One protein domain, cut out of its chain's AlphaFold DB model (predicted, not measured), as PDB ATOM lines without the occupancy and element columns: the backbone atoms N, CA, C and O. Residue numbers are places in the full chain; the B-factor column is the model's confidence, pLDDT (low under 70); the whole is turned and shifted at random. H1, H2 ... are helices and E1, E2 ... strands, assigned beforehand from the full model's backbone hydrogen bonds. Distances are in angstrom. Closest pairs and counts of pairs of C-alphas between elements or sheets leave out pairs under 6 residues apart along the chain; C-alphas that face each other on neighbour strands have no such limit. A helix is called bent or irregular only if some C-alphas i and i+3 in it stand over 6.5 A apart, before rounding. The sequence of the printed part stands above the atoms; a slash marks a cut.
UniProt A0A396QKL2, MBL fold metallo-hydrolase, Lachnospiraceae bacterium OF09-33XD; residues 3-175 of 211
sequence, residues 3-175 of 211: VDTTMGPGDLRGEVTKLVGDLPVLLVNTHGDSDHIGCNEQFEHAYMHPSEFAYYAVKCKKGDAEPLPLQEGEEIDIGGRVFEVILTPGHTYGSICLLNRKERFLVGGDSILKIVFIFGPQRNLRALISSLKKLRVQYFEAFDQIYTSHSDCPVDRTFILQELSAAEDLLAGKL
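AT A GLANCE: This is residues 3 to 175 of the 211 residues of the protein "MBL fold metallo-hydrolase" of Lachnospiraceae bacterium OF09-33XD (UniProt A0A396QKL2). A strongly twisted five-strand sheet, E3 E4 E5 E6 E8, stands between two helices side by side, H4 and H5, and a smaller part in which H3 packs on the two-strand sheet E1 E2. H1 lies far out beyond that smaller part, and residues 18 to 23, of which 18 to 20 belong to H1, stick out. The printed part has 173 residues, with five named helices and eight named strands in the order H1 H2 E1 H3 E2 E3 E4 E5 E6 E7 H4 E8 H5. The large sheet, in the order E3, E4, E5, E6, E8, is mixed, E1 and E2 are parallel, and the class is mixed, helices and strands. The whole is compact, with a radius of gyration of the C-alphas of 15.8 A and spans of 49 by 36 by 27 A.

IN THESE COORDINATES: The large sheet holds E3, residues 75 to 78, E4, residues 81 to 87 and 19.5 A long, E5, 96 to 100, 13.3 A, E6, 105 to 109, 12.6 A, and E8, 145 to 148. H4, residues 125 to 139, is 20.1 A long; it is neither bent nor irregular, but only just: C-alphas 136 and 139 are 6.1 A apart. H5, residues 159 to 171, is 18.2 A long and ends at C-alpha 171 (79.588, 77.279, 58.319). E1 is residues 45 to 48, E2 66 to 69 and E7 115 to 117. H1, residues 12 to 20, begins at C-alpha 12 (113.529, 76.392, 40.753). H2 is residues 34 to 37. H3, residues 50 to 59, is 14.8 A long and irregular: C-alphas 51 and 54 are 7.0 A apart.

HOW THE PARTS SIT: E3 E4 E5 E6 form a meander, each strand the antiparallel neighbour and hairpin partner of the one before. Within hydrogen-bond range are N 76 and O 83 at 2.9 A for E3 and E4, N 86 and O 97 at 2.9 A for E4 and E5, and N 98 and O 107 at 3.0 A for E5 and E6. E8 is parallel to E6, with N 147 and O 106 at 2.8 A. H4 only grazes this sheet, with residues 131 to 139. H4 and H5 touch, closest at the C-alphas of Leu 132 and Leu 164, 5.9 A, at a shallow tilt of 29 degrees, opposite ways. E1, H3, E2 form a strand-helix-strand unit, two parallel neighbour strands with a helix between, its crossover right-handed; N 68 and O 46 are 2.8 A apart. The closest C-alphas of H3 and E2 are those of Pro 50 and Pro 69, 5.4 A. H2 and H3 are close but not clearly touching, with the C-alphas of Ser 34 and Lys 59 at 6.5 A. H1 touches no helix, and E7 pairs with no named strand. Every O i to N i+4 pair is within hydrogen-bond range in H4 and H5, against 4 of 5 in H1 and 3 of 6 in H3; H2 is too short for such a pair.

THE WHOLE: The C-alphas farthest apart, those of Asp 22 and Lys 174, are 52.4 A apart. The printed part has no cut. The link from H1 to H2, 13 residues, is long. The mean pLDDT of the printed part is 96.0, and no printed residue is under 70.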
ATOM      1  N   VAL A   3     104.036  71.238  39.165       97.75
ATOM      2  CA  VAL A   3     102.822  71.773  39.788       97.75
ATOM      3  C   VAL A   3     103.255  72.822  40.799       97.75
ATOM      4  O   VAL A   3     103.948  72.472  41.752       97.75
ATOM      5  N   ASP A   4     102.864  74.070  40.549       97.62
ATOM      6  CA  ASP A   4     103.237  75.266  41.310       97.62
ATOM      7  C   ASP A   4     104.747  75.567  41.366       97.62
ATOM      8  O   ASP A   4     105.603  74.744  41.031       97.62
ATOM      9  N   THR A   5     105.092  76.806  41.729       96.00
ATOM     10  CA  THR A   5     106.470  77.318  41.684       96.00
ATOM     11  C   THR A   5     106.987  77.898  43.001       96.00
ATOM     12  O   THR A   5     108.034  78.550  43.021       96.00
ATOM     13  N   THR A   6     106.349  77.553  44.125       89.69
ATOM     14  CA  THR A   6     106.747  77.942  45.496       89.69
ATOM     15  C   THR A   6     106.766  79.466  45.716       89.69
ATOM     16  O   THR A   6     106.435  80.235  44.823       89.69
ATOM     17  N   MET A   7     107.191  79.933  46.895       87.50
ATOM     18  CA  MET A   7     107.246  81.362  47.252       87.50
ATOM     19  C   MET A   7     108.279  82.197  46.480       87.50
ATOM     20  O   MET A   7     108.113  83.411  46.331       87.50
ATOM     21  N   GLY A   8     109.362  81.573  46.005       85.00
ATOM     22  CA  GLY A   8     110.524  82.293  45.480       85.00
ATOM     23  C   GLY A   8     111.123  83.325  46.465       85.00
ATOM     24  O   GLY A   8     110.682  83.453  47.610       85.00
ATOM     25  N   PRO A   9     112.153  84.084  46.049       88.25
ATOM     26  CA  PRO A   9     112.967  83.857  44.856       88.25
ATOM     27  C   PRO A   9     113.886  82.628  45.017       88.25
ATOM     28  O   PRO A   9     114.261  82.260  46.127       88.25
ATOM     29  N   GLY A  10     114.296  82.015  43.907       91.69
ATOM     30  CA  GLY A  10     115.230  80.879  43.877       91.69
ATOM     31  C   GLY A  10     115.416  80.343  42.455       91.69
ATOM     32  O   GLY A  10     114.705  80.778  41.564       91.69
ATOM     33  N   ASP A  11     116.346  79.417  42.217       95.69
ATOM     34  CA  ASP A  11     116.533  78.775  40.898       95.69
ATOM     35  C   ASP A  11     115.738  77.459  40.804       95.69
ATOM     36  O   ASP A  11     116.298  76.361  40.775       95.69
ATOM     37  N   LEU A  12     114.404  77.563  40.813       96.62
ATOM     38  CA  LEU A  12     113.529  76.392  40.753       96.62
ATOM     39  C   LEU A  12     113.709  75.631  39.437       96.62
ATOM     40  O   LEU A  12     113.758  74.400  39.433       96.62
ATOM     41  N   ARG A  13     113.840  76.342  38.312       95.56
ATOM     42  CA  ARG A  13     114.058  75.715  37.005       95.56
ATOM     43  C   ARG A  13     115.359  74.920  36.974       95.56
ATOM     44  O   ARG A  13     115.367  73.819  36.420       95.56
ATOM     45  N   GLY A  14     116.428  75.424  37.589       96.62
ATOM     46  CA  GLY A  14     117.675  74.688  37.764       96.62
ATOM     47  C   GLY A  14     117.483  73.398  38.565       96.62
ATOM     48  O   GLY A  14     117.932  72.340  38.120       96.62
ATOM     49  N   GLU A  15     116.763  73.439  39.690       97.19
ATOM     50  CA  GLU A  15     116.464  72.233  40.483       97.19
ATOM     51  C   GLU A  15     115.617  71.213  39.707       97.19
ATOM     52  O   GLU A  15     115.933  70.022  39.702       97.19
ATOM     53  N   VAL A  16     114.598  71.665  38.973       96.81
ATOM     54  CA  VAL A  16     113.787  70.792  38.107       96.81
ATOM     55  C   VAL A  16     114.645  70.162  37.007       96.81
ATOM     56  O   VAL A  16     114.543  68.960  36.761       96.81
ATOM     57  N   THR A  17     115.546  70.931  36.396       97.00
ATOM     58  CA  THR A  17     116.452  70.441  35.342       97.00
ATOM     59  C   THR A  17     117.366  69.323  35.855       97.00
ATOM     60  O   THR A  17     117.631  68.366  35.132       97.00
ATOM     61  N   LYS A  18     117.795  69.358  37.126       97.69
ATOM     62  CA  LYS A  18     118.575  68.252  37.721       97.69
ATOM     63  C   LYS A  18     117.784  66.944  37.811       97.69
ATOM     64  O   LYS A  18     118.391  65.876  37.797       97.69
ATOM     65  N   LEU A  19     116.456  67.017  37.923       96.44
ATOM     66  CA  LEU A  19     115.580  65.849  38.053       96.44
ATOM     67  C   LEU A  19     115.185  65.259  36.698       96.44
ATOM     68  O   LEU A  19     115.112  64.038  36.565       96.44
ATOM     69  N   VAL A  20     114.903  66.112  35.709       95.38
ATOM     70  CA  VAL A  20     114.321  65.679  34.425       95.38
ATOM     71  C   VAL A  20     115.230  65.902  33.213       95.38
ATOM     72  O   VAL A  20     114.876  65.488  32.110       95.38
ATOM     73  N   GLY A  21     116.402  66.513  33.392       95.38
ATOM     74  CA  GLY A  21     117.301  66.887  32.300       95.38
ATOM     75  C   GLY A  21     116.659  67.905  31.357       95.38
ATOM     76  O   GLY A  21     115.932  68.793  31.793       95.38
ATOM     77  N   ASP A  22     116.890  67.733  30.054       93.38
ATOM     78  CA  ASP A  22     116.376  68.622  29.000       93.38
ATOM     79  C   ASP A  22     114.929  68.304  28.573       93.38
ATOM     80  O   ASP A  22     114.459  68.775  27.534       93.38
ATOM     81  N   LEU A  23     114.211  67.464  29.331       94.81
ATOM     82  CA  LEU A  23     112.819  67.156  29.017       94.81
ATOM     83  C   LEU A  23     111.946  68.419  29.123       94.81
ATOM     84  O   LEU A  23     112.103  69.195  30.069       94.81
ATOM     85  N   PRO A  24     110.974  68.613  28.209       92.81
ATOM     86  CA  PRO A  24     110.035  69.722  28.303       92.81
ATOM     87  C   PRO A  24     109.282  69.718  29.638       92.81
ATOM     88  O   PRO A  24     108.729  68.698  30.062       92.81
ATOM     89  N   VAL A  25     109.215  70.884  30.281       95.81
ATOM     90  CA  VAL A  25     108.470  71.081  31.527       95.81
ATOM     91  C   VAL A  25     107.190  71.847  31.224       95.81
ATOM     92  O   VAL A  25     107.227  73.020  30.875       95.81
ATOM     93  N   LEU A  26     106.054  71.170  31.382       97.19
ATOM     94  CA  LEU A  26     104.738  71.803  31.430       97.19
ATOM     95  C   LEU A  26     104.472  72.262  32.867       97.19
ATOM     96  O   LEU A  26     104.446  71.415  33.763       97.19
ATOM     97  N   LEU A  27     104.309  73.567  33.081       98.50
ATOM     98  CA  LEU A  27     103.946  74.154  34.372       98.50
ATOM     99  C   LEU A  27     102.420  74.257  34.491       98.50
ATOM    100  O   LEU A  27     101.776  74.849  33.627       98.50
ATOM    101  N   VAL A  28     101.861  73.710  35.568       98.69
ATOM    102  CA  VAL A  28     100.464  73.899  35.970       98.69
ATOM    103  C   VAL A  28     100.448  74.635  37.301       98.69
ATOM    104  O   VAL A  28     101.106  74.187  38.239       98.69
ATOM    105  N   ASN A  29      99.687  75.721  37.398       98.62
ATOM    106  CA  ASN A  29      99.377  76.327  38.684       98.62
ATOM    107  C   ASN A  29      98.033  75.820  39.198       98.62
ATOM    108  O   ASN A  29      97.037  75.840  38.472       98.62
ATOM    109  N   THR A  30      98.001  75.379  40.454       98.12
ATOM    110  CA  THR A  30      96.752  74.971  41.106       98.12
ATOM    111  C   THR A  30      95.860  76.172  41.397       98.12
ATOM    112  O   THR A  30      94.641  76.037  41.336       98.12
ATOM    113  N   HIS A  31      96.458  77.332  41.680       97.38
ATOM    114  CA  HIS A  31      95.810  78.635  41.830       97.38
ATOM    115  C   HIS A  31      96.851  79.775  41.812       97.38
ATOM    116  O   HIS A  31      98.047  79.525  41.676       97.38
ATOM    117  N   GLY A  32      96.397  81.031  41.901       95.38
ATOM    118  CA  GLY A  32      97.227  82.229  41.755       95.38
ATOM    119  C   GLY A  32      97.747  82.876  43.045       95.38
ATOM    120  O   GLY A  32      98.109  84.052  42.987       95.38
ATOM    121  N   ASP A  33      97.761  82.187  44.193       93.88
ATOM    122  CA  ASP A  33      98.394  82.730  45.406       93.88
ATOM    123  C   ASP A  33      99.918  82.839  45.237       93.88
ATOM    124  O   ASP A  33     100.550  82.101  44.476       93.88
ATOM    125  N   SER A  34     100.522  83.788  45.957       91.75
ATOM    126  CA  SER A  34     101.940  84.148  45.834       91.75
ATOM    127  C   SER A  34     102.892  82.971  46.090       91.75
ATOM    128  O   SER A  34     103.941  82.885  45.449       91.75
ATOM    129  N   ASP A  35     102.538  82.062  47.000       91.06
ATOM    130  CA  ASP A  35     103.284  80.841  47.325       91.06
ATOM    131  C   ASP A  35     103.180  79.738  46.274       91.06
ATOM    132  O   ASP A  35     103.945  78.774  46.331       91.06
ATOM    133  N   HIS A  36     102.324  79.911  45.270       95.50
ATOM    134  CA  HIS A  36     102.152  78.969  44.166       95.50
ATOM    135  C   HIS A  36     102.741  79.476  42.853       95.50
ATOM    136  O   HIS A  36     103.015  78.674  41.959       95.50
ATOM    137  N   ILE A  37     102.982  80.783  42.739       96.56
ATOM    138  CA  ILE A  37     103.454  81.423  41.502       96.56
ATOM    139  C   ILE A  37     104.810  82.122  41.648       96.56
ATOM    140  O   ILE A  37     105.254  82.827  40.744       96.56
ATOM    141  N   GLY A  38     105.482  81.971  42.787       95.50
ATOM    142  CA  GLY A  38     106.612  82.809  43.170       95.50
ATOM    143  C   GLY A  38     107.862  82.694  42.297       95.50
ATOM    144  O   GLY A  38     108.655  83.640  42.333       95.50
ATOM    145  N   CYS A  39     108.016  81.604  41.530       97.00
ATOM    146  CA  CYS A  39     109.072  81.418  40.522       97.00
ATOM    147  C   CYS A  39     108.517  81.271  39.086       97.00
ATOM    148  O   CYS A  39     109.173  80.673  38.222       97.00
ATOM    149  N   ASN A  40     107.297  81.755  38.813       97.62
ATOM    150  CA  ASN A  40     106.682  81.652  37.486       97.62
ATOM    151  C   ASN A  40     107.491  82.372  36.398       97.62
ATOM    152  O   ASN A  40     107.404  81.978  35.238       97.62
ATOM    153  N   GLU A  41     108.315  83.367  36.736       97.00
ATOM    154  CA  GLU A  41     109.164  84.098  35.785       97.00
ATOM    155  C   GLU A  41     110.223  83.236  35.082       97.00
ATOM    156  O   GLU A  41     110.857  83.660  34.115       97.00
ATOM    157  N   GLN A  42     110.437  82.011  35.564       97.06
ATOM    158  CA  GLN A  42     111.405  81.073  34.997       97.06
ATOM    159  C   GLN A  42     110.820  80.229  33.858       97.06
ATOM    160  O   GLN A  42     111.566  79.507  33.181       97.06
ATOM    161  N   PHE A  43     109.510  80.329  33.629       97.38
ATOM    162  CA  PHE A  43     108.750  79.554  32.656       97.38
ATOM    163  C   PHE A  43     108.007  80.488  31.694       97.38
ATOM    164  O   PHE A  43     107.617  81.591  32.052       97.38
ATOM    165  N   GLU A  44     107.826  80.051  30.448       97.19
ATOM    166  CA  GLU A  44     107.159  80.862  29.418       97.19
ATOM    167  C   GLU A  44     105.635  80.871  29.597       97.19
ATOM    168  O   GLU A  44     104.993  81.909  29.461       97.19
ATOM    169  N   HIS A  45     105.070  79.716  29.957       98.31
ATOM    170  CA  HIS A  45     103.631  79.514  30.095       98.31
ATOM    171  C   HIS A  45     103.290  78.773  31.386       98.31
ATOM    172  O   HIS A  45     104.031  77.882  31.808       98.31
ATOM    173  N   ALA A  46     102.138  79.110  31.961       98.38
ATOM    174  CA  ALA A  46     101.554  78.424  33.104       98.38
ATOM    175  C   ALA A  46     100.093  78.069  32.814       98.38
ATOM    176  O   ALA A  46      99.280  78.944  32.520       98.38
ATOM    177  N   TYR A  47      99.752  76.786  32.896       98.75
ATOM    178  CA  TYR A  47      98.378  76.318  32.723       98.75
ATOM    179  C   TYR A  47      97.607  76.488  34.030       98.75
ATOM    180  O   TYR A  47      98.066  76.040  35.078       98.75
ATOM    181  N   MET A  48      96.438  77.117  33.972       98.75
ATOM    182  CA  MET A  48      95.567  77.322  35.132       98.75
ATOM    183  C   MET A  48      94.111  77.466  34.693       98.75
ATOM    184  O   MET A  48      93.817  77.756  33.528       98.75
ATOM    185  N   HIS A  49      93.177  77.294  35.626       98.69
ATOM    186  CA  HIS A  49      91.770  77.499  35.305       98.69
ATOM    187  C   HIS A  49      91.500  78.965  34.927       98.69
ATOM    188  O   HIS A  49      91.979  79.860  35.624       98.69
ATOM    189  N   PRO A  50      90.689  79.271  33.893       98.50
ATOM    190  CA  PRO A  50      90.425  80.658  33.487       98.50
ATOM    191  C   PRO A  50      89.850  81.559  34.588       98.50
ATOM    192  O   PRO A  50      90.056  82.772  34.564       98.50
ATOM    193  N   SER A  51      89.164  80.983  35.581       98.12
ATOM    194  CA  SER A  51      88.702  81.724  36.766       98.12
ATOM    195  C   SER A  51      89.844  82.299  37.619       98.12
ATOM    196  O   SER A  51      89.591  83.225  38.384       98.12
ATOM    197  N   GLU A  52      91.080  81.811  37.469       97.38
ATOM    198  CA  GLU A  52      92.267  82.387  38.112       97.38
ATOM    199  C   GLU A  52      92.831  83.593  37.371       97.38
ATOM    200  O   GLU A  52      93.532  84.383  37.988       97.38
ATOM    201  N   PHE A  53      92.546  83.797  36.082       97.88
ATOM    202  CA  PHE A  53      93.299  84.768  35.271       97.88
ATOM    203  C   PHE A  53      93.266  86.186  35.850       97.88
ATOM    204  O   PHE A  53      94.283  86.875  35.876       97.88
ATOM    205  N   ALA A  54      92.104  86.619  36.348       96.56
ATOM    206  CA  ALA A  54      91.971  87.925  36.985       96.56
ATOM    207  C   ALA A  54      92.709  87.996  38.330       96.56
ATOM    208  O   ALA A  54      93.238  89.049  38.674       96.56
ATOM    209  N   TYR A  55      92.750  86.894  39.084       95.31
ATOM    210  CA  TYR A  55      93.494  86.818  40.338       95.31
ATOM    211  C   TYR A  55      95.000  86.850  40.088       95.31
ATOM    212  O   TYR A  55      95.708  87.700  40.626       95.31
ATOM    213  N   TYR A  56      95.452  85.988  39.179       96.75
ATOM    214  CA  TYR A  56      96.822  85.894  38.716       96.75
ATOM    215  C   TYR A  56      97.324  87.239  38.203       96.75
ATOM    216  O   TYR A  56      98.376  87.684  38.630       96.75
ATOM    217  N   ALA A  57      96.545  87.962  37.392       96.00
ATOM    218  CA  ALA A  57      96.937  89.280  36.885       96.00
ATOM    219  C   ALA A  57      97.193  90.332  37.986       96.00
ATOM    220  O   ALA A  57      97.936  91.285  37.760       96.00
ATOM    221  N   VAL A  58      96.576  90.185  39.165       93.31
ATOM    222  CA  VAL A  58      96.799  91.075  40.320       93.31
ATOM    223  C   VAL A  58      98.023  90.647  41.138       93.31
ATOM    224  O   VAL A  58      98.652  91.492  41.776       93.31
ATOM    225  N   LYS A  59      98.364  89.355  41.125       91.38
ATOM    226  CA  LYS A  59      99.434  88.753  41.937       91.38
ATOM    227  C   LYS A  59     100.758  88.587  41.187       91.38
ATOM    228  O   LYS A  59     101.817  88.631  41.808       91.38
ATOM    229  N   CYS A  60     100.704  88.412  39.869       91.56
ATOM    230  CA  CYS A  60     101.862  88.122  39.040       91.56
ATOM    231  C   CYS A  60     102.836  89.302  39.004       91.56
ATOM    232  O   CYS A  60     102.453  90.479  39.001       91.56
ATOM    233  N   LYS A  61     104.122  88.984  38.926       91.50
ATOM    234  CA  LYS A  61     105.205  89.943  38.751       91.50
ATOM    235  C   LYS A  61     105.468  90.141  37.262       91.50
ATOM    236  O   LYS A  61     105.115  89.340  36.397       91.50
ATOM    237  N   LYS A  62     106.136  91.246  36.935       92.25
ATOM    238  CA  LYS A  62     106.588  91.484  35.563       92.25
ATOM    239  C   LYS A  62     107.555  90.374  35.143       92.25
ATOM    240  O   LYS A  62     108.643  90.283  35.703       92.25
ATOM    241  N   GLY A  63     107.200  89.651  34.085       93.56
ATOM    242  CA  GLY A  63     108.010  88.565  33.536       93.56
ATOM    243  C   GLY A  63     107.541  87.175  33.950       93.56
ATOM    244  O   GLY A  63     108.086  86.216  33.420       93.56
ATOM    245  N   ASP A  64     106.540  87.068  34.828       96.69
ATOM    246  CA  ASP A  64     105.888  85.793  35.125       96.69
ATOM    247  C   ASP A  64     105.275  85.173  33.863       96.69
ATOM    248  O   ASP A  64     104.884  85.881  32.927       96.69
ATOM    249  N   ALA A  65     105.182  83.844  33.868       97.75
ATOM    250  CA  ALA A  65     104.629  83.037  32.793       97.75
ATOM    251  C   ALA A  65     103.269  83.545  32.275       97.75
ATOM    252  O   ALA A  65     102.394  83.947  33.050       97.75
ATOM    253  N   GLU A  66     103.061  83.467  30.960       98.06
ATOM    254  CA  GLU A  66     101.771  83.774  30.341       98.06
ATOM    255  C   GLU A  66     100.732  82.705  30.737       98.06
ATOM    256  O   GLU A  66     101.002  81.507  30.580       98.06
ATOM    257  N   PRO A  67      99.549  83.097  31.249       98.19
ATOM    258  CA  PRO A  67      98.544  82.134  31.668       98.19
ATOM    259  C   PRO A  67      97.864  81.502  30.447       98.19
ATOM    260  O   PRO A  67      97.331  82.198  29.581       98.19
ATOM    261  N   LEU A  68      97.839  80.171  30.407       98.56
ATOM    262  CA  LEU A  68      97.110  79.381  29.417       98.56
ATOM    263  C   LEU A  68      95.917  78.670  30.072       98.56
ATOM    264  O   LEU A  68      96.010  78.249  31.229       98.56
ATOM    265  N   PRO A  69      94.779  78.546  29.364       98.50
ATOM    266  CA  PRO A  69      93.567  77.990  29.947       98.50
ATOM    267  C   PRO A  69      93.697  76.480  30.150       98.50
ATOM    268  O   PRO A  69      94.211  75.773  29.286       98.50
ATOM    269  N   LEU A  70      93.169  76.004  31.274       98.38
ATOM    270  CA  LEU A  70      93.044  74.590  31.604       98.38
ATOM    271  C   LEU A  70      91.678  74.348  32.262       98.38
ATOM    272  O   LEU A  70      91.432  74.823  33.371       98.38
ATOM    273  N   GLN A  71      90.762  73.674  31.566       98.50
ATOM    274  CA  GLN A  71      89.373  73.522  32.022       98.50
ATOM    275  C   GLN A  71      89.151  72.254  32.854       98.50
ATOM    276  O   GLN A  71      89.897  71.282  32.763       98.50
ATOM    277  N   GLU A  72      88.068  72.241  33.634       98.56
ATOM    278  CA  GLU A  72      87.576  71.022  34.283       98.56
ATOM    279  C   GLU A  72      87.351  69.888  33.268       98.56
ATOM    280  O   GLU A  72      86.748  70.089  32.212       98.56
ATOM    281  N   GLY A  73      87.802  68.681  33.619       98.38
ATOM    282  CA  GLY A  73      87.671  67.473  32.809       98.38
ATOM    283  C   GLY A  73      88.697  67.344  31.683       98.38
ATOM    284  O   GLY A  73      88.739  66.295  31.041       98.38
ATOM    285  N   GLU A  74      89.531  68.360  31.434       98.62
ATOM    286  CA  GLU A  74      90.667  68.207  30.526       98.62
ATOM    287  C   GLU A  74      91.701  67.234  31.104       98.62
ATOM    288  O   GLU A  74      91.899  67.135  32.318       98.62
ATOM    289  N   GLU A  75      92.367  66.509  30.207       98.44
ATOM    290  CA  GLU A  75      93.405  65.541  30.542       98.44
ATOM    291  C   GLU A  75      94.768  66.030  30.045       98.44
ATOM    292  O   GLU A  75      94.950  66.327  28.865       98.44
ATOM    293  N   ILE A  76      95.747  66.064  30.947       98.25
ATOM    294  CA  ILE A  76      97.142  66.367  30.627       98.25
ATOM    295  C   ILE A  76      97.911  65.048  30.550       98.25
ATOM    296  O   ILE A  76      98.148  64.404  31.574       98.25
ATOM    297  N   ASP A  77      98.327  64.655  29.347       97.38
ATOM    298  CA  ASP A  77      99.180  63.483  29.132       97.38
ATOM    299  C   ASP A  77     100.666  63.875  29.115       97.38
ATOM    300  O   ASP A  77     101.144  64.583  28.227       97.38
ATOM    301  N   ILE A  78     101.415  63.377  30.100       94.81
ATOM    302  CA  ILE A  78     102.865  63.531  30.207       94.81
ATOM    303  C   ILE A  78     103.526  62.165  30.008       94.81
ATOM    304  O   ILE A  78     103.894  61.477  30.963       94.81
ATOM    305  N   GLY A  79     103.680  61.760  28.747       92.44
ATOM    306  CA  GLY A  79     104.388  60.526  28.390       92.44
ATOM    307  C   GLY A  79     103.682  59.249  28.863       92.44
ATOM    308  O   GLY A  79     104.337  58.311  29.318       92.44
ATOM    309  N   GLY A  80     102.352  59.219  28.795       94.19
ATOM    310  CA  GLY A  80     101.486  58.128  29.241       94.19
ATOM    311  C   GLY A  80     101.062  58.216  30.711       94.19
ATOM    312  O   GLY A  80     100.379  57.311  31.206       94.19
ATOM    313  N   ARG A  81     101.471  59.272  31.428       96.25
ATOM    314  CA  ARG A  81     100.937  59.630  32.749       96.25
ATOM    315  C   ARG A  81      99.901  60.730  32.577       96.25
ATOM    316  O   ARG A  81     100.263  61.863  32.277       96.25
ATOM    317  N   VAL A  82      98.639  60.369  32.776       98.50
ATOM    318  CA  VAL A  82      97.490  61.240  32.525       98.50
ATOM    319  C   VAL A  82      96.974  61.831  33.831       98.50
ATOM    320  O   VAL A  82      96.774  61.099  34.806       98.50
ATOM    321  N   PHE A  83      96.750  63.143  33.827       98.69
ATOM    322  CA  PHE A  83      96.167  63.895  34.931       98.69
ATOM    323  C   PHE A  83      94.856  64.540  34.482       98.69
ATOM    324  O   PHE A  83      94.868  65.363  33.572       98.69
ATOM    325  N   GLU A  84      93.745  64.176  35.119       98.81
ATOM    326  CA  GLU A  84      92.444  64.827  34.929       98.81
ATOM    327  C   GLU A  84      92.359  66.073  35.815       98.81
ATOM    328  O   GLU A  84      92.684  66.025  37.007       98.81
ATOM    329  N   VAL A  85      91.899  67.179  35.241       98.81
ATOM    330  CA  VAL A  85      91.721  68.454  35.940       98.81
ATOM    331  C   VAL A  85      90.365  68.490  36.628       98.81
ATOM    332  O   VAL A  85      89.325  68.328  35.990       98.81
ATOM    333  N   ILE A  86      90.352  68.764  37.932       98.81
ATOM    334  CA  ILE A  86      89.126  68.886  38.724       98.81
ATOM    335  C   ILE A  86      89.069  70.290  39.314       98.81
ATOM    336  O   ILE A  86      89.863  70.633  40.180       98.81
ATOM    337  N   LEU A  87      88.096  71.093  38.888       98.81
ATOM    338  CA  LEU A  87      87.876  72.433  39.434       98.81
ATOM    339  C   LEU A  87      87.358  72.357  40.885       98.81
ATOM    340  O   LEU A  87      86.333  71.730  41.144       98.81
ATOM    341  N   THR A  88      88.027  72.994  41.839       98.56
ATOM    342  CA  THR A  88      87.694  72.956  43.273       98.56
ATOM    343  C   THR A  88      87.613  74.362  43.874       98.56
ATOM    344  O   THR A  88      88.412  74.711  44.739       98.56
ATOM    345  N   PRO A  89      86.638  75.201  43.469       98.25
ATOM    346  CA  PRO A  89      86.515  76.555  43.981       98.25
ATOM    347  C   PRO A  89      86.294  76.542  45.491       98.25
ATOM    348  O   PRO A  89      85.601  75.672  46.026       98.25
ATOM    349  N   GLY A  90      86.835  77.539  46.176       96.69
ATOM    350  CA  GLY A  90      86.716  77.652  47.621       96.69
ATOM    351  C   GLY A  90      87.842  78.478  48.194       96.69
ATOM    352  O   GLY A  90      87.600  79.590  48.649       96.69
ATOM    353  N   HIS A  91      89.062  77.951  48.110       96.38
ATOM    354  CA  HIS A  91      90.256  78.707  48.452       96.38
ATOM    355  C   HIS A  91      90.419  79.889  47.480       96.38
ATOM    356  O   HIS A  91      90.272  81.039  47.877       96.38
ATOM    357  N   THR A  92      90.535  79.639  46.180       97.06
ATOM    358  CA  THR A  92      90.290  80.649  45.131       97.06
ATOM    359  C   THR A  92      89.135  80.213  44.226       97.06
ATOM    360  O   THR A  92      88.600  79.108  44.361       97.06
ATOM    361  N   TYR A  93      88.706  81.070  43.294       97.31
ATOM    362  CA  TYR A  93      87.612  80.735  42.374       97.31
ATOM    363  C   TYR A  93      88.011  79.759  41.266       97.31
ATOM    364  O   TYR A  93      87.142  79.073  40.726       97.31
ATOM    365  N   GLY A  94      89.291  79.708  40.899       97.88
ATOM    366  CA  GLY A  94      89.826  78.789  39.903       97.88
ATOM    367  C   GLY A  94      90.806  77.769  40.469       97.88
ATOM    368  O   GLY A  94      91.540  77.178  39.686       97.88
ATOM    369  N   SER A  95      90.806  77.542  41.788       98.50
ATOM    370  CA  SER A  95      91.551  76.442  42.406       98.50
ATOM    371  C   SER A  95      91.243  75.118  41.704       98.50
ATOM    372  O   SER A  95      90.073  74.810  41.469       98.50
ATOM    373  N   ILE A  96      92.267  74.327  41.390       98.75
ATOM    374  CA  ILE A  96      92.123  72.996  40.789       98.75
ATOM    375  C   ILE A  96      92.857  71.921  41.591       98.75
ATOM    376  O   ILE A  96      93.912  72.162  42.178       98.75
ATOM    377  N   CYS A  97      92.339  70.699  41.519       98.62
ATOM    378  CA  CYS A  97      93.077  69.482  41.820       98.62
ATOM    379  C   CYS A  97      93.466  68.749  40.526       98.62
ATOM    380  O   CYS A  97      92.786  68.861  39.502       98.62
ATOM    381  N   LEU A  98      94.526  67.939  40.591       98.75
ATOM    382  CA  LEU A  98      94.991  67.101  39.480       98.75
ATOM    383  C   LEU A  98      94.932  65.627  39.877       98.75
ATOM    384  O   LEU A  98      95.640  65.193  40.788       98.75
ATOM    385  N   LEU A  99      94.094  64.846  39.200       98.81
ATOM    386  CA  LEU A  99      93.865  63.438  39.509       98.81
ATOM    387  C   LEU A  99      94.653  62.529  38.570       98.81
ATOM    388  O   LEU A  99      94.394  62.493  37.371       98.81
ATOM    389  N   ASN A 100      95.525  61.692  39.130       98.62
ATOM    390  CA  ASN A 100      96.105  60.568  38.407       98.62
ATOM    391  C   ASN A 100      95.371  59.274  38.786       98.62
ATOM    392  O   ASN A 100      95.635  58.663  39.822       98.62
ATOM    393  N   ARG A 101      94.449  58.826  37.926       98.12
ATOM    394  CA  ARG A 101      93.626  57.624  38.179       98.12
ATOM    395  C   ARG A 101      94.436  56.330  38.194       98.12
ATOM    396  O   ARG A 101      94.108  55.406  38.935       98.12
ATOM    397  N   LYS A 102      95.474  56.243  37.358       98.00
ATOM    398  CA  LYS A 102      96.294  55.033  37.205       98.00
ATOM    399  C   LYS A 102      97.180  54.804  38.424       98.00
ATOM    400  O   LYS A 102      97.290  53.677  38.895       98.00
ATOM    401  N   GLU A 103      97.801  55.871  38.914       97.81
ATOM    402  CA  GLU A 103      98.680  55.859  40.085       97.81
ATOM    403  C   GLU A 103      97.906  56.122  41.393       97.81
ATOM    404  O   GLU A 103      98.475  56.014  42.473       97.81
ATOM    405  N   ARG A 104      96.592  56.379  41.295       98.31
ATOM    406  CA  ARG A 104      95.629  56.506  42.401       98.31
ATOM    407  C   ARG A 104      95.999  57.592  43.412       98.31
ATOM    408  O   ARG A 104      95.860  57.395  44.621       98.31
ATOM    409  N   PHE A 105      96.391  58.765  42.925       98.44
ATOM    410  CA  PHE A 105      96.620  59.932  43.776       98.44
ATOM    411  C   PHE A 105      96.005  61.212  43.210       98.44
ATOM    412  O   PHE A 105      95.779  61.338  42.004       98.44
ATOM    413  N   LEU A 106      95.761  62.166  44.104       98.56
ATOM    414  CA  LEU A 106      95.269  63.506  43.811       98.56
ATOM    415  C   LEU A 106      96.310  64.536  44.263       98.56
ATOM    416  O   LEU A 106      96.805  64.440  45.380       98.56
ATOM    417  N   VAL A 107      96.629  65.530  43.440       98.06
ATOM    418  CA  VAL A 107      97.303  66.752  43.911       98.06
ATOM    419  C   VAL A 107      96.217  67.741  44.314       98.06
ATOM    420  O   VAL A 107      95.381  68.087  43.480       98.06
ATOM    421  N   GLY A 108      96.183  68.119  45.593       96.00
ATOM    422  CA  GLY A 108      95.055  68.825  46.209       96.00
ATOM    423  C   GLY A 108      95.070  70.346  46.056       96.00
ATOM    424  O   GLY A 108      94.022  70.972  46.221       96.00
ATOM    425  N   GLY A 109      96.232  70.935  45.751       94.75
ATOM    426  CA  GLY A 109      96.416  72.381  45.872       94.75
ATOM    427  C   GLY A 109      96.038  72.854  47.279       94.75
ATOM    428  O   GLY A 109      96.126  72.090  48.246       94.75
ATOM    429  N   ASP A 110      95.503  74.072  47.359       95.19
ATOM    430  CA  ASP A 110      95.062  74.658  48.630       95.19
ATOM    431  C   ASP A 110      93.577  74.451  48.941       95.19
ATOM    432  O   ASP A 110      93.007  75.004  49.880       95.19
ATOM    433  N   SER A 111      92.930  73.596  48.151       94.75
ATOM    434  CA  SER A 111      91.553  73.172  48.404       94.75
ATOM    435  C   SER A 111      91.454  72.028  49.410       94.75
ATOM    436  O   SER A 111      90.361  71.795  49.914       94.75
ATOM    437  N   ILE A 112      92.548  71.293  49.652       93.38
ATOM    438  CA  ILE A 112      92.595  70.159  50.584       93.38
ATOM    439  C   ILE A 112      93.916  70.204  51.354       93.38
ATOM    440  O   ILE A 112      94.958  69.806  50.829       93.38
ATOM    441  N   LEU A 113      93.883  70.661  52.605       90.50
ATOM    442  CA  LEU A 113      95.052  70.677  53.486       90.50
ATOM    443  C   LEU A 113      94.649  70.754  54.959       90.50
ATOM    444  O   LEU A 113      93.511  71.041  55.312       90.50
ATOM    445  N   LYS A 114      95.608  70.536  55.863       89.75
ATOM    446  CA  LYS A 114      95.336  70.579  57.308       89.75
ATOM    447  C   LYS A 114      94.713  71.888  57.781       89.75
ATOM    448  O   LYS A 114      93.857  71.838  58.654       89.75
ATOM    449  N   ILE A 115      95.137  73.033  57.246       92.38
ATOM    450  CA  ILE A 115      94.593  74.338  57.634       92.38
ATOM    451  C   ILE A 115      94.322  75.181  56.388       92.38
ATOM    452  O   ILE A 115      95.234  75.814  55.871       92.38
ATOM    453  N   VAL A 116      93.074  75.215  55.926       93.69
ATOM    454  CA  VAL A 116      92.692  75.956  54.716       93.69
ATOM    455  C   VAL A 116      92.489  77.439  55.032       93.69
ATOM    456  O   VAL A 116      91.802  77.805  55.988       93.69
ATOM    457  N   PHE A 117      93.042  78.322  54.205       92.25
ATOM    458  CA  PHE A 117      92.752  79.754  54.276       92.25
ATOM    459  C   PHE A 117      91.426  80.031  53.570       92.25
ATOM    460  O   PHE A 117      91.298  79.745  52.378       92.25
ATOM    461  N   ILE A 118      90.446  80.590  54.291       92.88
ATOM    462  CA  ILE A 118      89.111  80.881  53.748       92.88
ATOM    463  C   ILE A 118      88.629  82.325  53.992       92.88
ATOM    464  O   ILE A 118      87.495  82.657  53.655       92.88
ATOM    465  N   PHE A 119      89.509  83.212  54.472       88.88
ATOM    466  CA  PHE A 119      89.288  84.663  54.501       88.88
ATOM    467  C   PHE A 119      90.027  85.366  53.354       88.88
ATOM    468  O   PHE A 119      91.099  84.931  52.938       88.88
ATOM    469  N   GLY A 120      89.496  86.502  52.901       87.38
ATOM    470  CA  GLY A 120      90.144  87.361  51.911       87.38
ATOM    471  C   GLY A 120      89.573  87.299  50.499       87.38
ATOM    472  O   GLY A 120      88.521  86.698  50.268       87.38
ATOM    473  N   PRO A 121      90.233  87.969  49.536       86.06
ATOM    474  CA  PRO A 121      89.766  88.010  48.158       86.06
ATOM    475  C   PRO A 121      89.609  86.601  47.577       86.06
ATOM    476  O   PRO A 121      90.505  85.776  47.696       86.06
ATOM    477  N   GLN A 122      88.481  86.363  46.904       92.00
ATOM    478  CA  GLN A 122      88.108  85.098  46.246       92.00
ATOM    479  C   GLN A 122      87.811  83.895  47.146       92.00
ATOM    480  O   GLN A 122      87.426  82.839  46.643       92.00
ATOM    481  N   ARG A 123      87.935  84.045  48.461       93.50
ATOM    482  CA  ARG A 123      87.781  82.932  49.395       93.50
ATOM    483  C   ARG A 123      86.303  82.739  49.721       93.50
ATOM    484  O   ARG A 123      85.569  83.704  49.936       93.50
ATOM    485  N   ASN A 124      85.824  81.499  49.675       95.69
ATOM    486  CA  ASN A 124      84.405  81.184  49.809       95.69
ATOM    487  C   ASN A 124      84.173  79.788  50.407       95.69
ATOM    488  O   ASN A 124      84.255  78.769  49.716       95.69
ATOM    489  N   LEU A 125      83.789  79.740  51.686       97.31
ATOM    490  CA  LEU A 125      83.558  78.482  52.403       97.31
ATOM    491  C   LEU A 125      82.451  77.619  51.777       97.31
ATOM    492  O   LEU A 125      82.567  76.395  51.727       97.31
ATOM    493  N   ARG A 126      81.372  78.226  51.263       98.06
ATOM    494  CA  ARG A 126      80.279  77.461  50.632       98.06
ATOM    495  C   ARG A 126      80.728  76.797  49.335       98.06
ATOM    496  O   ARG A 126      80.333  75.660  49.074       98.06
ATOM    497  N   ALA A 127      81.554  77.483  48.546       98.06
ATOM    498  CA  ALA A 127      82.161  76.909  47.354       98.06
ATOM    499  C   ALA A 127      83.097  75.753  47.729       98.06
ATOM    500  O   ALA A 127      82.946  74.668  47.167       98.06
ATOM    501  N   LEU A 128      83.940  75.926  48.757       98.56
ATOM    502  CA  LEU A 128      84.818  74.864  49.256       98.56
ATOM    503  C   LEU A 128      84.023  73.617  49.666       98.56
ATOM    504  O   LEU A 128      84.312  72.513  49.211       98.56
ATOM    505  N   ILE A 129      82.949  73.784  50.445       98.69
ATOM    506  CA  ILE A 129      82.052  72.681  50.833       98.69
ATOM    507  C   ILE A 129      81.474  71.972  49.601       98.69
ATOM    508  O   ILE A 129      81.362  70.743  49.589       98.69
ATOM    509  N   SER A 130      81.100  72.716  48.556       98.69
ATOM    510  CA  SER A 130      80.616  72.132  47.301       98.69
ATOM    511  C   SER A 130      81.705  71.314  46.597       98.69
ATOM    512  O   SER A 130      81.433  70.204  46.136       98.69
ATOM    513  N   SER A 131      82.939  71.816  46.566       98.75
ATOM    514  CA  SER A 131      84.107  71.129  46.002       98.75
ATOM    515  C   SER A 131      84.423  69.831  46.748       98.75
ATOM    516  O   SER A 131      84.541  68.773  46.130       98.75
ATOM    517  N   LEU A 132      84.428  69.861  48.083       98.75
ATOM    518  CA  LEU A 132      84.645  68.675  48.915       98.75
ATOM    519  C   LEU A 132      83.521  67.644  48.762       98.75
ATOM    520  O   LEU A 132      83.771  66.439  48.685       98.75
ATOM    521  N   LYS A 133      82.266  68.096  48.630       98.81
ATOM    522  CA  LYS A 133      81.133  67.218  48.295       98.81
ATOM    523  C   LYS A 133      81.299  66.582  46.921       98.81
ATOM    524  O   LYS A 133      81.026  65.388  46.795       98.81
ATOM    525  N   LYS A 134      81.756  67.337  45.918       98.69
ATOM    526  CA  LYS A 134      82.039  66.809  44.578       98.69
ATOM    527  C   LYS A 134      83.092  65.706  44.641       98.69
ATOM    528  O   LYS A 134      82.824  64.604  44.169       98.69
ATOM    529  N   LEU A 135      84.227  65.955  45.294       98.62
ATOM    530  CA  LEU A 135      85.291  64.961  45.457       98.62
ATOM    531  C   LEU A 135      84.790  63.696  46.166       98.62
ATOM    532  O   LEU A 135      84.982  62.591  45.663       98.62
ATOM    533  N   ARG A 136      84.063  63.853  47.279       98.44
ATOM    534  CA  ARG A 136      83.480  62.735  48.038       98.44
ATOM    535  C   ARG A 136      82.502  61.887  47.219       98.44
ATOM    536  O   ARG A 136      82.452  60.677  47.390       98.44
ATOM    537  N   VAL A 137      81.667  62.512  46.392       98.56
ATOM    538  CA  VAL A 137      80.580  61.809  45.689       98.56
ATOM    539  C   VAL A 137      81.046  61.226  44.357       98.56
ATOM    540  O   VAL A 137      80.604  60.143  43.987       98.56
ATOM    541  N   GLN A 138      81.912  61.934  43.632       98.44
ATOM    542  CA  GLN A 138      82.251  61.604  42.244       98.44
ATOM    543  C   GLN A 138      83.640  60.972  42.093       98.44
ATOM    544  O   GLN A 138      83.848  60.185  41.173       98.44
ATOM    545  N   TYR A 139      84.583  61.279  42.991       98.38
ATOM    546  CA  TYR A 139      86.000  60.944  42.802       98.38
ATOM    547  C   TYR A 139      86.616  60.096  43.918       98.38
ATOM    548  O   TYR A 139      87.725  59.606  43.748       98.38
ATOM    549  N   PHE A 140      85.914  59.873  45.029       97.88
ATOM    550  CA  PHE A 140      86.470  59.272  46.249       97.88
ATOM    551  C   PHE A 140      87.113  57.885  46.059       97.88
ATOM    552  O   PHE A 140      88.052  57.535  46.768       97.88
ATOM    553  N   GLU A 141      86.660  57.099  45.077       98.19
ATOM    554  CA  GLU A 141      87.240  55.782  44.753       98.19
ATOM    555  C   GLU A 141      88.372  55.825  43.708       98.19
ATOM    556  O   GLU A 141      89.031  54.812  43.439       98.19
ATOM    557  N   ALA A 142      88.620  56.993  43.111       98.31
ATOM    558  CA  ALA A 142      89.583  57.169  42.029       98.31
ATOM    559  C   ALA A 142      91.035  57.343  42.508       98.31
ATOM    560  O   ALA A 142      91.955  57.194  41.706       98.31
ATOM    561  N   PHE A 143      91.244  57.632  43.792       98.44
ATOM    562  CA  PHE A 143      92.553  57.823  44.412       98.44
ATOM    563  C   PHE A 143      92.540  57.313  45.856       98.44
ATOM    564  O   PHE A 143      91.471  57.189  46.445       98.44
ATOM    565  N   ASP A 144      93.719  57.026  46.409       98.19
ATOM    566  CA  ASP A 144      93.929  56.642  47.812       98.19
ATOM    567  C   ASP A 144      94.668  57.734  48.595       98.19
ATOM    568  O   ASP A 144      94.402  57.940  49.777       98.19
ATOM    569  N   GLN A 145      95.578  58.450  47.926       97.56
ATOM    570  CA  GLN A 145      96.445  59.458  48.533       97.56
ATOM    571  C   GLN A 145      96.201  60.849  47.954       97.56
ATOM    572  O   GLN A 145      95.881  61.001  46.773       97.56
ATOM    573  N   ILE A 146      96.399  61.864  48.789       97.31
ATOM    574  CA  ILE A 146      96.325  63.274  48.423       97.31
ATOM    575  C   ILE A 146      97.674  63.918  48.740       97.31
ATOM    576  O   ILE A 146      98.128  63.900  49.883       97.31
ATOM    577  N   TYR A 147      98.307  64.490  47.723       96.44
ATOM    578  CA  TYR A 147      99.480  65.340  47.865       96.44
ATOM    579  C   TYR A 147      99.004  66.771  48.104       96.44
ATOM    580  O   TYR A 147      98.454  67.402  47.199       96.44
ATOM    581  N   THR A 148      99.164  67.252  49.333       92.25
ATOM    582  CA  THR A 148      98.807  68.616  49.735       92.25
ATOM    583  C   THR A 148      99.971  69.568  49.459       92.25
ATOM    584  O   THR A 148     101.132  69.146  49.419       92.25
ATOM    585  N   SER A 149      99.665  70.853  49.286       88.56
ATOM    586  CA  SER A 149     100.681  71.898  49.105       88.56
ATOM    587  C   SER A 149     101.397  72.274  50.405       88.56
ATOM    588  O   SER A 149     102.559  72.675  50.392       88.56
ATOM    589  N   HIS A 150     100.712  72.113  51.542       84.62
ATOM    590  CA  HIS A 150     101.208  72.496  52.859       84.62
ATOM    591  C   HIS A 150     101.006  71.379  53.884       84.62
ATOM    592  O   HIS A 150     100.023  70.632  53.844       84.62
ATOM    593  N   SER A 151     101.891  71.357  54.885       79.38
ATOM    594  CA  SER A 151     101.865  70.423  56.021       79.38
ATOM    595  C   SER A 151     102.128  68.960  55.616       79.38
ATOM    596  O   SER A 151     102.976  68.695  54.767       79.38
ATOM    597  N   ASP A 152     101.481  68.001  56.289       79.94
ATOM    598  CA  ASP A 152     101.634  66.566  56.045       79.94
ATOM    599  C   ASP A 152     101.305  66.203  54.599       79.94
ATOM    600  O   ASP A 152     100.225  66.512  54.106       79.94
ATOM    601  N   CYS A 153     102.215  65.482  53.952       86.12
ATOM    602  CA  CYS A 153     102.059  65.042  52.578       86.12
ATOM    603  C   CYS A 153     102.784  63.694  52.376       86.12
ATOM    604  O   CYS A 153     103.958  63.579  52.743       86.12
ATOM    605  N   PRO A 154     102.126  62.668  51.798       93.19
ATOM    606  CA  PRO A 154     100.710  62.633  51.425       93.19
ATOM    607  C   PRO A 154      99.784  62.407  52.635       93.19
ATOM    608  O   PRO A 154     100.201  61.852  53.652       93.19
ATOM    609  N   VAL A 155      98.503  62.755  52.487       94.81
ATOM    610  CA  VAL A 155      97.418  62.346  53.399       94.81
ATOM    611  C   VAL A 155      96.514  61.299  52.741       94.81
ATOM    612  O   VAL A 155      96.473  61.171  51.518       94.81
ATOM    613  N   ASP A 156      95.790  60.523  53.547       96.38
ATOM    614  CA  ASP A 156      94.816  59.540  53.054       96.38
ATOM    615  C   ASP A 156      93.538  60.227  52.539       96.38
ATOM    616  O   ASP A 156      93.102  61.244  53.085       96.38
ATOM    617  N   ARG A 157      92.883  59.645  51.525       96.56
ATOM    618  CA  ARG A 157      91.626  60.156  50.943       96.56
ATOM    619  C   ARG A 157      90.526  60.444  51.968       96.56
ATOM    620  O   ARG A 157      89.688  61.318  51.742       96.56
ATOM    621  N   THR A 158      90.511  59.732  53.097       97.00
ATOM    622  CA  THR A 158      89.545  59.948  54.182       97.00
ATOM    623  C   THR A 158      89.665  61.331  54.818       97.00
ATOM    624  O   THR A 158      88.694  61.788  55.425       97.00
ATOM    625  N   PHE A 159      90.781  62.042  54.619       96.56
ATOM    626  CA  PHE A 159      90.946  63.426  55.057       96.56
ATOM    627  C   PHE A 159      89.876  64.363  54.468       96.56
ATOM    628  O   PHE A 159      89.353  65.205  55.193       96.56
ATOM    629  N   ILE A 160      89.412  64.133  53.229       97.38
ATOM    630  CA  ILE A 160      88.304  64.901  52.621       97.38
ATOM    631  C   ILE A 160      87.032  64.833  53.476       97.38
ATOM    632  O   ILE A 160      86.277  65.799  53.559       97.38
ATOM    633  N   LEU A 161      86.770  63.695  54.127       98.00
ATOM    634  CA  LEU A 161      85.598  63.542  54.995       98.00
ATOM    635  C   LEU A 161      85.741  64.369  56.275       98.00
ATOM    636  O   LEU A 161      84.751  64.915  56.768       98.00
ATOM    637  N   GLN A 162      86.962  64.455  56.805       97.19
ATOM    638  CA  GLN A 162      87.269  65.237  57.997       97.19
ATOM    639  C   GLN A 162      87.150  66.731  57.697       97.19
ATOM    640  O   GLN A 162      86.425  67.432  58.403       97.19
ATOM    641  N   GLU A 163      87.772  67.185  56.610       97.69
ATOM    642  CA  GLU A 163      87.740  68.579  56.169       97.69
ATOM    643  C   GLU A 163      86.327  69.033  55.802       97.69
ATOM    644  O   GLU A 163      85.877  70.076  56.271       97.69
ATOM    645  N   LEU A 164      85.560  68.206  55.082       98.56
ATOM    646  CA  LEU A 164      84.153  68.496  54.797       98.56
ATOM    647  C   LEU A 164      83.339  68.651  56.087       98.56
ATOM    648  O   LEU A 164      82.550  69.586  56.218       98.56
ATOM    649  N   SER A 165      83.534  67.750  57.053       98.50
ATOM    650  CA  SER A 165      82.815  67.805  58.325       98.50
ATOM    651  C   SER A 165      83.210  69.014  59.178       98.50
ATOM    652  O   SER A 165      82.389  69.512  59.949       98.50
ATOM    653  N   ALA A 166      84.457  69.470  59.074       98.38
ATOM    654  CA  ALA A 166      84.953  70.660  59.749       98.38
ATOM    655  C   ALA A 166      84.429  71.942  59.079       98.38
ATOM    656  O   ALA A 166      83.914  72.815  59.775       98.38
ATOM    657  N   ALA A 167      84.436  72.007  57.745       98.25
ATOM    658  CA  ALA A 167      83.886  73.116  56.970       98.25
ATOM    659  C   ALA A 167      82.377  73.307  57.217       98.25
ATOM    660  O   ALA A 167      81.906  74.430  57.381       98.25
ATOM    661  N   GLU A 168      81.604  72.218  57.294       98.50
ATOM    662  CA  GLU A 168      80.167  72.284  57.599       98.50
ATOM    663  C   GLU A 168      79.884  72.768  59.030       98.50
ATOM    664  O   GLU A 168      78.926  73.511  59.250       98.50
ATOM    665  N   ASP A 169      80.715  72.387  60.005       98.44
ATOM    666  CA  ASP A 169      80.581  72.871  61.382       98.44
ATOM    667  C   ASP A 169      81.033  74.330  61.533       98.44
ATOM    668  O   ASP A 169      80.420  75.066  62.310       98.44
ATOM    669  N   LEU A 170      82.039  74.765  60.765       97.75
ATOM    670  CA  LEU A 170      82.430  76.170  60.666       97.75
ATOM    671  C   LEU A 170      81.285  77.014  60.095       97.75
ATOM    672  O   LEU A 170      80.860  77.977  60.730       97.75
ATOM    673  N   LEU A 171      80.719  76.597  58.956       97.62
ATOM    674  CA  LEU A 171      79.588  77.279  58.319       97.62
ATOM    675  C   LEU A 171      78.373  77.371  59.256       97.62
ATOM    676  O   LEU A 171      77.637  78.352  59.233       97.62
ATOM    677  N   ALA A 172      78.156  76.347  60.086       97.19
ATOM    678  CA  ALA A 172      77.069  76.304  61.060       97.19
ATOM    679  C   ALA A 172      77.361  77.076  62.365       97.19
ATOM    680  O   ALA A 172      76.532  77.035  63.277       97.19
ATOM    681  N   GLY A 173      78.521  77.731  62.491       96.00
ATOM    682  CA  GLY A 173      78.909  78.492  63.681       96.00
ATOM    683  C   GLY A 173      79.161  77.628  64.921       96.00
ATOM    684  O   GLY A 173      78.989  78.097  66.045       96.00
ATOM    685  N   LYS A 174      79.518  76.350  64.743       97.06
ATOM    686  CA  LYS A 174      79.745  75.407  65.853       97.06
ATOM    687  C   LYS A 174      81.193  75.370  66.338       97.06
ATOM    688  O   LYS A 174      81.452  74.803  67.399       97.06
ATOM    689  N   LEU A 175      82.129  75.903  65.555       96.94
ATOM    690  CA  LEU A 175      83.543  75.944  65.917       96.94
ATOM    691  C   LEU A 175      83.866  77.234  66.672       96.94
ATOM    692  O   LEU A 175      83.422  78.318  66.297       96.94
TER     693      LEU A 175